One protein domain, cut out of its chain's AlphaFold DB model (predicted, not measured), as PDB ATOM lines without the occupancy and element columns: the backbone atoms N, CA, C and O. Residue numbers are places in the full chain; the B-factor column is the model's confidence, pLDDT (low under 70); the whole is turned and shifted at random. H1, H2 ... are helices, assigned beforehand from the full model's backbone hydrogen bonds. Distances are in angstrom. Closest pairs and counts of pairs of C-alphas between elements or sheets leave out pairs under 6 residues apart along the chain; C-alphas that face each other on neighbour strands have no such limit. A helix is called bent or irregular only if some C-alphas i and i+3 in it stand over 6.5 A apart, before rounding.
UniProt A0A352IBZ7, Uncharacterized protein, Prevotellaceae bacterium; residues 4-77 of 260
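This is residues 4 to 77 of the 260 residues of an uncharacterized protein of Prevotellaceae bacterium (UniProt A0A352IBZ7). A small, compact head of three crossed helices, H1, H2 and H3, has one long helix, H4, running away from it as an arm, with residues 60 to 77 sticking out free. In the head the centres of H1, H2 and H3 make a triangle, and the first half of H4 crosses H2 at nearly a right angle. The printed part has 74 residues with four named helices in the order H1, H2, H3, H4 and no named strand, and its class is all helix. The whole is loose, with a radius of gyration of the C-alphas of 15.1 A, and elongated, spanning 48 by 25 by 16 A, the arm making the length.

Begin with the longest helix, H4, residues 49 to 75: find C-alpha 49 at (15.209, -39.480, -10.989), and from there it runs 39.4 A to C-alpha 75 at (-4.677, -62.372, 14.228). Go back along the chain to H2, residues 20 to 33, which measures 20.1 A from first to last C-alpha. H1, residues 4 to 14, begins at C-alpha 4 at (4.146, -52.220, -19.738) and measures 15.2 A. H3, residues 37 to 46, measures 14.5 A. No helix is bent or irregular.

Look first at H2, the hub, which touches the three other helices. H4 touches it with residues 52 to 56 alone, against residues 22 to 26 of H2; the closest C-alphas are those of Val 22 and Tyr 56, 6.2 A apart, and the lines are about perpendicular at 88 degrees. H1 and H2 touch at a steep tilt of 55 degrees, opposite ways, and their closest C-alphas, those of Lys 4 and Ala 31, are 5.0 A apart. H1 and H3 touch at a steep tilt of 40 degrees, the same way, with the C-alphas of Ala 7 and Val 40 closest at 5.8 A. H2, with residues 30 to 31 alone, and H3 only just touch, with 3 pairs of C-alphas within 8 A, the closest being Ile 30 and Val 40 at 6.7 A; they stand at a steep tilt of 62 degrees, opposite ways. H4 is apart from H1 and from H3. In H1, H3 and H4 every O i to N i+4 pair is within hydrogen-bond range; in H2 9 of 10 are.

The two C-alphas farthest apart are those of Glu 38 and Lys 76, at 48.1 A. Without residues 60 to 77, which stand free, you find a body of 56 residues spanning 27 by 21 by 18 A, with a radius of gyration of 10.0 A. The printed part has no cut, and its three links are tight. The mean pLDDT of the printed part is 83.6; look for values under 70 at residues 58 to 59, 61, 63 to 64 and 77.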
ATOM      1  N   LYS A   4       3.259 -52.067 -20.901       93.25
ATOM      2  CA  LYS A   4       4.146 -52.220 -19.738       93.25
ATOM      3  C   LYS A   4       5.570 -52.613 -20.131       93.25
ATOM      4  O   LYS A   4       6.521 -52.139 -19.517       93.25
ATOM      5  N   ARG A   5       5.733 -53.524 -21.094       92.81
ATOM      6  CA  ARG A   5       7.065 -53.965 -21.518       92.81
ATOM      7  C   ARG A   5       7.775 -52.869 -22.306       92.81
ATOM      8  O   ARG A   5       8.923 -52.591 -21.984       92.81
ATOM      9  N   THR A   6       7.072 -52.186 -23.211       92.44
ATOM     10  CA  THR A   6       7.604 -51.001 -23.903       92.44
ATOM     11  C   THR A   6       8.066 -49.934 -22.903       92.44
ATOM     12  O   THR A   6       9.175 -49.413 -23.015       92.44
ATOM     13  N   ALA A   7       7.253 -49.649 -21.878       93.38
ATOM     14  CA  ALA A   7       7.586 -48.691 -20.826       93.38
ATOM     15  C   ALA A   7       8.816 -49.118 -20.021       93.38
ATOM     16  O   ALA A   7       9.702 -48.306 -19.772       93.38
ATOM     17  N   LEU A   8       8.910 -50.396 -19.646       93.44
ATOM     18  CA  LEU A   8      10.056 -50.912 -18.903       93.44
ATOM     19  C   LEU A   8      11.362 -50.812 -19.702       93.44
ATOM     20  O   LEU A   8      12.379 -50.413 -19.144       93.44
ATOM     21  N   ASP A   9      11.333 -51.148 -20.991       93.94
ATOM     22  CA  ASP A   9      12.523 -51.118 -21.845       93.94
ATOM     23  C   ASP A   9      13.023 -49.674 -22.055       93.94
ATOM     24  O   ASP A   9      14.223 -49.399 -21.950       93.94
ATOM     25  N   LYS A  10      12.102 -48.717 -22.238       93.00
ATOM     26  CA  LYS A  10      12.428 -47.281 -22.286       93.00
ATOM     27  C   LYS A  10      12.975 -46.769 -20.949       93.00
ATOM     28  O   LYS A  10      13.998 -46.089 -20.932       93.00
ATOM     29  N   LEU A  11      12.359 -47.149 -19.827       91.81
ATOM     30  CA  LEU A  11      12.824 -46.772 -18.487       91.81
ATOM     31  C   LEU A  11      14.225 -47.312 -18.178       91.81
ATOM     32  O   LEU A  11      15.034 -46.580 -17.620       91.81
ATOM     33  N   LYS A  12      14.537 -48.556 -18.565       90.62
ATOM     34  CA  LYS A  12      15.884 -49.137 -18.413       90.62
ATOM     35  C   LYS A  12      16.936 -48.374 -19.212       90.62
ATOM     36  O   LYS A  12      18.055 -48.221 -18.748       90.62
ATOM     37  N   THR A  13      16.562 -47.892 -20.394       90.75
ATOM     38  CA  THR A  13      17.459 -47.112 -21.253       90.75
ATOM     39  C   THR A  13      17.719 -45.722 -20.666       90.75
ATOM     40  O   THR A  13      18.856 -45.262 -20.664       90.75
ATOM     41  N   LYS A  14      16.679 -45.053 -20.147       86.94
ATOM     42  CA  LYS A  14      16.789 -43.700 -19.578       86.94
ATOM     43  C   LYS A  14      17.448 -43.683 -18.193       86.94
ATOM     44  O   LYS A  14      18.186 -42.756 -17.876       86.94
ATOM     45  N   PHE A  15      17.177 -44.695 -17.375       86.81
ATOM     46  CA  PHE A  15      17.624 -44.784 -15.987       86.81
ATOM     47  C   PHE A  15      18.503 -46.014 -15.762       86.81
ATOM     48  O   PHE A  15      18.170 -46.906 -14.973       86.81
ATOM     49  N   ASP A  16      19.626 -46.059 -16.476       84.31
ATOM     50  CA  ASP A  16      20.589 -47.145 -16.332       84.31
ATOM     51  C   ASP A  16      21.117 -47.247 -14.888       84.31
ATOM     52  O   ASP A  16      21.285 -46.251 -14.181       84.31
ATOM     53  N   GLY A  17      21.332 -48.478 -14.428       76.56
ATOM     54  CA  GLY A  17      21.763 -48.780 -13.060       76.56
ATOM     55  C   GLY A  17      20.660 -48.797 -11.988       76.56
ATOM     56  O   GLY A  17      20.954 -49.147 -10.843       76.56
ATOM     57  N   ILE A  18      19.397 -48.483 -12.312       82.12
ATOM     58  CA  ILE A  18      18.266 -48.640 -11.376       82.12
ATOM     59  C   ILE A  18      17.722 -50.077 -11.407       82.12
ATOM     60  O   ILE A  18      17.551 -50.679 -12.465       82.12
ATOM     61  N   ASP A  19      17.398 -50.626 -10.229       83.06
ATOM     62  CA  ASP A  19      16.842 -51.977 -10.091       83.06
ATOM     63  C   ASP A  19      15.536 -52.156 -10.890       83.06
ATOM     64  O   ASP A  19      14.575 -51.386 -10.778       83.06
ATOM     65  N   GLU A  20      15.481 -53.235 -11.674       84.94
ATOM     66  CA  GLU A  20      14.369 -53.537 -12.576       84.94
ATOM     67  C   GLU A  20      13.021 -53.652 -11.856       84.94
ATOM     68  O   GLU A  20      11.990 -53.328 -12.449       84.94
ATOM     69  N   LYS A  21      12.975 -54.070 -10.584       84.00
ATOM     70  CA  LYS A  21      11.714 -54.142  -9.830       84.00
ATOM     71  C   LYS A  21      11.163 -52.748  -9.557       84.00
ATOM     72  O   LYS A  21       9.946 -52.579  -9.523       84.00
ATOM     73  N   VAL A  22      12.026 -51.751  -9.361       83.56
ATOM     74  CA  VAL A  22      11.620 -50.347  -9.196       83.56
ATOM     75  C   VAL A  22      11.032 -49.824 -10.499       83.56
ATOM     76  O   VAL A  22       9.876 -49.397 -10.513       83.56
ATOM     77  N   LEU A  23      11.764 -49.978 -11.604       89.44
ATOM     78  CA  LEU A  23      11.307 -49.559 -12.931       89.44
ATOM     79  C   LEU A  23      10.032 -50.300 -13.365       89.44
ATOM     80  O   LEU A  23       9.123 -49.698 -13.926       89.44
ATOM     81  N   SER A  24       9.894 -51.584 -13.022       90.12
ATOM     82  CA  SER A  24       8.714 -52.400 -13.344       90.12
ATOM     83  C   SER A  24       7.427 -51.908 -12.683       90.12
ATOM     84  O   SER A  24       6.348 -52.081 -13.255       90.12
ATOM     85  N   ARG A  25       7.507 -51.310 -11.486       87.50
ATOM     86  CA  ARG A  25       6.338 -50.704 -10.824       87.50
ATOM     87  C   ARG A  25       5.914 -49.411 -11.504       87.50
ATOM     88  O   ARG A  25       4.725 -49.143 -11.613       87.50
ATOM     89  N   ILE A  26       6.876 -48.632 -11.980       90.50
ATOM     90  CA  ILE A  26       6.610 -47.382 -12.692       90.50
ATOM     91  C   ILE A  26       6.045 -47.694 -14.073       90.50
ATOM     92  O   ILE A  26       4.998 -47.173 -14.427       90.50
ATOM     93  N   ALA A  27       6.623 -48.668 -14.774       91.88
ATOM     94  CA  ALA A  27       6.066 -49.208 -16.008       91.88
ATOM     95  C   ALA A  27       4.622 -49.715 -15.837       91.88
ATOM     96  O   ALA A  27       3.815 -49.593 -16.751       91.88
ATOM     97  N   LEU A  28       4.267 -50.274 -14.670       91.12
ATOM     98  CA  LEU A  28       2.880 -50.630 -14.341       91.12
ATOM     99  C   LEU A  28       1.974 -49.408 -14.160       91.12
ATOM    100  O   LEU A  28       0.806 -49.499 -14.520       91.12
ATOM    101  N   LYS A  29       2.472 -48.312 -13.574       89.00
ATOM    102  CA  LYS A  29       1.720 -47.055 -13.425       89.00
ATOM    103  C   LYS A  29       1.471 -46.427 -14.804       89.00
ATOM    104  O   LYS A  29       0.314 -46.225 -15.145       89.00
ATOM    105  N   ILE A  30       2.518 -46.298 -15.621       89.69
ATOM    106  CA  ILE A  30       2.444 -45.806 -17.008       89.69
ATOM    107  C   ILE A  30       1.496 -46.672 -17.845       89.69
ATOM    108  O   ILE A  30       0.639 -46.173 -18.555       89.69
ATOM    109  N   ALA A  31       1.566 -48.001 -17.728       90.94
ATOM    110  CA  ALA A  31       0.694 -48.885 -18.504       90.94
ATOM    111  C   ALA A  31      -0.798 -48.824 -18.123       90.94
ATOM    112  O   ALA A  31      -1.612 -49.453 -18.798       90.94
ATOM    113  N   LYS A  32      -1.165 -48.127 -17.038       90.19
ATOM    114  CA  LYS A  32      -2.569 -47.852 -16.693       90.19
ATOM    115  C   LYS A  32      -3.092 -46.579 -17.365       90.19
ATOM    116  O   LYS A  32      -4.302 -46.466 -17.544       90.19
ATOM    117  N   THR A  33      -2.210 -45.638 -17.693       87.75
ATOM    118  CA  THR A  33      -2.531 -44.311 -18.236       87.75
ATOM    119  C   THR A  33      -2.279 -44.247 -19.738       87.75
ATOM    120  O   THR A  33      -3.173 -43.862 -20.494       87.75
ATOM    121  N   ALA A  34      -1.104 -44.695 -20.175       88.88
ATOM    122  CA  ALA A  34      -0.678 -44.725 -21.564       88.88
ATOM    123  C   ALA A  34      -1.361 -45.855 -22.348       88.88
ATOM    124  O   ALA A  34      -1.470 -46.994 -21.875       88.88
ATOM    125  N   LYS A  35      -1.798 -45.548 -23.575       89.00
ATOM    126  CA  LYS A  35      -2.449 -46.519 -24.475       89.00
ATOM    127  C   LYS A  35      -1.639 -46.795 -25.735       89.00
ATOM    128  O   LYS A  35      -1.838 -47.849 -26.339       89.00
ATOM    129  N   THR A  36      -0.740 -45.890 -26.113       90.88
ATOM    130  CA  THR A  36       0.156 -46.043 -27.265       90.88
ATOM    131  C   THR A  36       1.624 -46.007 -26.852       90.88
ATOM    132  O   THR A  36       1.972 -45.621 -25.735       90.88
ATOM    133  N   ASP A  37       2.504 -46.422 -27.761       86.56
ATOM    134  CA  ASP A  37       3.948 -46.365 -27.532       86.56
ATOM    135  C   ASP A  37       4.478 -44.913 -27.533       86.56
ATOM    136  O   ASP A  37       5.499 -44.646 -26.889       86.56
ATOM    137  N   GLU A  38       3.795 -43.970 -28.205       89.38
ATOM    138  CA  GLU A  38       4.107 -42.535 -28.120       89.38
ATOM    139  C   GLU A  38       3.777 -41.955 -26.741       89.38
ATOM    140  O   GLU A  38       4.611 -41.250 -26.176       89.38
ATOM    141  N   ASP A  39       2.618 -42.300 -26.168       89.44
ATOM    142  CA  ASP A  39       2.228 -41.859 -24.820       89.44
ATOM    143  C   ASP A  39       3.252 -42.328 -23.780       89.44
ATOM    144  O   ASP A  39       3.691 -41.568 -22.919       89.44
ATOM    145  N   VAL A  40       3.694 -43.586 -23.908       90.31
ATOM    146  CA  VAL A  40       4.754 -44.144 -23.063       90.31
ATOM    147  C   VAL A  40       6.047 -43.351 -23.215       90.31
ATOM    148  O   VAL A  40       6.743 -43.137 -22.227       90.31
ATOM    149  N   ALA A  41       6.416 -42.956 -24.436       90.31
ATOM    150  CA  ALA A  41       7.628 -42.178 -24.661       90.31
ATOM    151  C   ALA A  41       7.545 -40.814 -23.966       90.31
ATOM    152  O   ALA A  41       8.460 -40.474 -23.224       90.31
ATOM    153  N   ALA A  42       6.430 -40.097 -24.136       91.25
ATOM    154  CA  ALA A  42       6.208 -38.800 -23.506       91.25
ATOM    155  C   ALA A  42       6.259 -38.890 -21.971       91.25
ATOM    156  O   ALA A  42       7.002 -38.151 -21.330       91.25
ATOM    157  N   GLU A  43       5.554 -39.856 -21.380       89.06
ATOM    158  CA  GLU A  43       5.510 -40.022 -19.924       89.06
ATOM    159  C   GLU A  43       6.872 -40.463 -19.357       89.06
ATOM    160  O   GLU A  43       7.302 -39.998 -18.300       89.06
ATOM    161  N   VAL A  44       7.612 -41.320 -20.075       90.06
ATOM    162  CA  VAL A  44       8.981 -41.691 -19.683       90.06
ATOM    163  C   VAL A  44       9.937 -40.508 -19.794       90.06
ATOM    164  O   VAL A  44      10.815 -40.382 -18.938       90.06
ATOM    165  N   ASP A  45       9.788 -39.643 -20.793       88.38
ATOM    166  CA  ASP A  45      10.658 -38.485 -21.015       88.38
ATOM    167  C   ASP A  45      10.460 -37.385 -19.965       88.38
ATOM    168  O   ASP A  45      11.445 -36.763 -19.560       88.38
ATOM    169  N   GLU A  46       9.251 -37.229 -19.431       87.62
ATOM    170  CA  GLU A  46       8.956 -36.287 -18.343       87.62
ATOM    171  C   GLU A  46       9.451 -36.766 -16.969       87.62
ATOM    172  O   GLU A  46       9.744 -35.945 -16.099       87.62
ATOM    173  N   LEU A  47       9.612 -38.080 -16.766       87.19
ATOM    174  CA  LEU A  47      10.063 -38.617 -15.480       87.19
ATOM    175  C   LEU A  47      11.474 -38.150 -15.114       87.19
ATOM    176  O   LEU A  47      12.423 -38.253 -15.901       87.19
ATOM    177  N   THR A  48      11.636 -37.733 -13.865       85.69
ATOM    178  CA  THR A  48      12.930 -37.416 -13.263       85.69
ATOM    179  C   THR A  48      13.392 -38.539 -12.338       85.69
ATOM    180  O   THR A  48      12.609 -39.376 -11.889       85.69
ATOM    181  N   LEU A  49      14.681 -38.541 -11.983       81.38
ATOM    182  CA  LEU A  49      15.209 -39.480 -10.989       81.38
ATOM    183  C   LEU A  49      14.486 -39.358  -9.630       81.38
ATOM    184  O   LEU A  49      14.323 -40.358  -8.931       81.38
ATOM    185  N   MET A  50      14.005 -38.160  -9.276       78.19
ATOM    186  CA  MET A  50      13.220 -37.940  -8.056       78.19
ATOM    187  C   MET A  50      11.891 -38.677  -8.081       78.19
ATOM    188  O   MET A  50      11.515 -39.286  -7.082       78.19
ATOM    189  N   ASP A  51      11.217 -38.700  -9.226       82.62
ATOM    190  CA  ASP A  51       9.941 -39.401  -9.374       82.62
ATOM    191  C   ASP A  51      10.119 -40.912  -9.206       82.62
ATOM    192  O   ASP A  51       9.295 -41.584  -8.574       82.62
ATOM    193  N   ILE A  52      11.250 -41.450  -9.680       83.94
ATOM    194  CA  ILE A  52      11.612 -42.855  -9.466       83.94
ATOM    195  C   ILE A  52      11.780 -43.154  -7.968       83.94
ATOM    196  O   ILE A  52      11.238 -44.140  -7.457       83.94
ATOM    197  N   ILE A  53      12.502 -42.290  -7.249       81.94
ATOM    198  CA  ILE A  53      12.769 -42.425  -5.810       81.94
ATOM    199  C   ILE A  53      11.477 -42.306  -4.989       81.94
ATOM    200  O   ILE A  53      11.232 -43.112  -4.083       81.94
ATOM    201  N   ASN A  54      10.623 -41.342  -5.325       78.50
ATOM    202  CA  ASN A  54       9.340 -41.131  -4.663       78.50
ATOM    203  C   ASN A  54       8.412 -42.333  -4.876       78.50
ATOM    204  O   ASN A  54       7.838 -42.848  -3.917       78.50
ATOM    205  N   SER A  55       8.353 -42.869  -6.098       79.31
ATOM    206  CA  SER A  55       7.569 -44.069  -6.412       79.31
ATOM    207  C   SER A  55       8.065 -45.317  -5.666       79.31
ATOM    208  O   SER A  55       7.266 -46.155  -5.240       79.31
ATOM    209  N   TYR A  56       9.379 -45.442  -5.452       76.94
ATOM    210  CA  TYR A  56       9.938 -46.518  -4.632       76.94
ATOM    211  C   TYR A  56       9.558 -46.385  -3.152       76.94
ATOM    212  O   TYR A  56       9.236 -47.384  -2.503       76.94
ATOM    213  N   THR A  57       9.573 -45.162  -2.622       73.06
ATOM    214  CA  THR A  57       9.221 -44.881  -1.223       73.06
ATOM    215  C   THR A  57       7.740 -45.156  -0.962       73.06
ATOM    216  O   THR A  57       7.421 -45.895  -0.031       73.06
ATOM    217  N   ASP A  58       6.860 -44.668  -1.837       68.81
ATOM    218  CA  ASP A  58       5.413 -44.933  -1.826       68.81
ATOM    219  C   ASP A  58       5.113 -46.443  -1.820       68.81
ATOM    220  O   ASP A  58       4.395 -46.954  -0.958       68.81
ATOM    221  N   SER A  59       5.784 -47.210  -2.689       69.19
ATOM    222  CA  SER A  59       5.634 -48.670  -2.707       69.19
ATOM    223  C   SER A  59       6.008 -49.330  -1.378       69.19
ATOM    224  O   SER A  59       5.358 -50.294  -0.985       69.19
ATOM    225  N   ARG A  60       7.048 -48.856  -0.684       70.12
ATOM    226  CA  ARG A  60       7.472 -49.453   0.593       70.12
ATOM    227  C   ARG A  60       6.514 -49.132   1.735       70.12
ATOM    228  O   ARG A  60       6.371 -49.959   2.634       70.12
ATOM    229  N   VAL A  61       5.888 -47.957   1.709       66.50
ATOM    230  CA  VAL A  61       4.878 -47.561   2.698       66.50
ATOM    231  C   VAL A  61       3.617 -48.402   2.520       66.50
ATOM    232  O   VAL A  61       3.159 -49.011   3.487       66.50
ATOM    233  N   ASN A  62       3.125 -48.537   1.286       70.88
ATOM    234  CA  ASN A  62       1.937 -49.342   0.994       70.88
ATOM    235  C   ASN A  62       2.170 -50.831   1.309       70.88
ATOM    236  O   ASN A  62       1.360 -51.447   1.996       70.88
ATOM    237  N   ASP A  63       3.339 -51.386   0.959       69.31
ATOM    238  CA  ASP A  63       3.708 -52.765   1.319       69.31
ATOM    239  C   ASP A  63       3.714 -52.999   2.843       69.31
ATOM    240  O   ASP A  63       3.435 -54.107   3.317       69.31
ATOM    241  N   ALA A  64       4.084 -51.984   3.630       66.25
ATOM    242  CA  ALA A  64       4.084 -52.063   5.088       66.25
ATOM    243  C   ALA A  64       2.659 -52.013   5.658       66.25
ATOM    244  O   ALA A  64       2.337 -52.813   6.541       66.25
ATOM    245  N   GLN A  65       1.805 -51.135   5.126       72.25
ATOM    246  CA  GLN A  65       0.391 -51.048   5.496       72.25
ATOM    247  C   GLN A  65      -0.356 -52.339   5.148       72.25
ATOM    248  O   GLN A  65      -0.988 -52.929   6.024       72.25
ATOM    249  N   ASP A  66      -0.192 -52.860   3.933       75.56
ATOM    250  CA  ASP A  66      -0.816 -54.113   3.497       75.56
ATOM    251  C   ASP A  66      -0.390 -55.296   4.368       75.56
ATOM    252  O   ASP A  66      -1.204 -56.151   4.727       75.56
ATOM    253  N   LYS A  67       0.889 -55.357   4.759       77.31
ATOM    254  CA  LYS A  67       1.378 -56.379   5.694       77.31
ATOM    255  C   LYS A  67       0.777 -56.221   7.084       77.31
ATOM    256  O   LYS A  67       0.463 -57.236   7.705       77.31
ATOM    257  N   ALA A  68       0.621 -54.996   7.578       73.62
ATOM    258  CA  ALA A  68      -0.017 -54.739   8.865       73.62
ATOM    259  C   ALA A  68      -1.496 -55.160   8.842       73.62
ATOM    260  O   ALA A  68      -1.929 -55.889   9.733       73.62
ATOM    261  N   VAL A  69      -2.235 -54.811   7.784       76.12
ATOM    262  CA  VAL A  69      -3.638 -55.213   7.593       76.12
ATOM    263  C   VAL A  69      -3.764 -56.731   7.478       76.12
ATOM    264  O   VAL A  69      -4.609 -57.325   8.143       76.12
ATOM    265  N   LYS A  70      -2.897 -57.393   6.699       79.50
ATOM    266  CA  LYS A  70      -2.880 -58.863   6.590       79.50
ATOM    267  C   LYS A  70      -2.604 -59.539   7.931       79.50
ATOM    268  O   LYS A  70      -3.307 -60.480   8.285       79.50
ATOM    269  N   ARG A  71      -1.625 -59.045   8.698       78.25
ATOM    270  CA  ARG A  71      -1.333 -59.552  10.050       78.25
ATOM    271  C   ARG A  71      -2.520 -59.368  10.986       78.25
ATOM    272  O   ARG A  71      -2.880 -60.309  11.679       78.25
ATOM    273  N   TYR A  72      -3.157 -58.202  10.950       77.56
ATOM    274  CA  TYR A  72      -4.345 -57.919  11.746       77.56
ATOM    275  C   TYR A  72      -5.514 -58.851  11.391       77.56
ATOM    276  O   TYR A  72      -6.109 -59.454  12.281       77.56
ATOM    277  N   LYS A  73      -5.807 -59.045  10.097       78.00
ATOM    278  CA  LYS A  73      -6.825 -60.001   9.626       78.00
ATOM    279  C   LYS A  73      -6.533 -61.427  10.099       78.00
ATOM    280  O   LYS A  73      -7.438 -62.110  10.575       78.00
ATOM    281  N   GLN A  74      -5.272 -61.852  10.012       78.06
ATOM    282  CA  GLN A  74      -4.829 -63.174  10.449       78.06
ATOM    283  C   GLN A  74      -4.960 -63.354  11.969       78.06
ATOM    284  O   GLN A  74      -5.466 -64.381  12.414       78.06
ATOM    285  N   GLU A  75      -4.560 -62.357  12.763       76.25
ATOM    286  CA  GLU A  75      -4.677 -62.372  14.228       76.25
ATOM    287  C   GLU A  75      -6.142 -62.373  14.684       76.25
ATOM    288  O   GLU A  75      -6.502 -63.052  15.644       76.25
ATOM    289  N   LYS A  76      -7.009 -61.646  13.973       80.56
ATOM    290  CA  LYS A  76      -8.448 -61.591  14.257       80.56
ATOM    291  C   LYS A  76      -9.252 -62.725  13.618       80.56
ATOM    292  O   LYS A  76     -10.466 -62.758  13.788       80.56
ATOM    293  N   GLY A  77      -8.607 -63.655  12.909       67.31
ATOM    294  CA  GLY A  77      -9.273 -64.806  12.292       67.31
ATOM    295  C   GLY A  77     -10.300 -64.436  11.214       67.31
ATOM    296  O   GLY A  77     -11.220 -65.214  10.957       67.31
TER     297      GLY A  77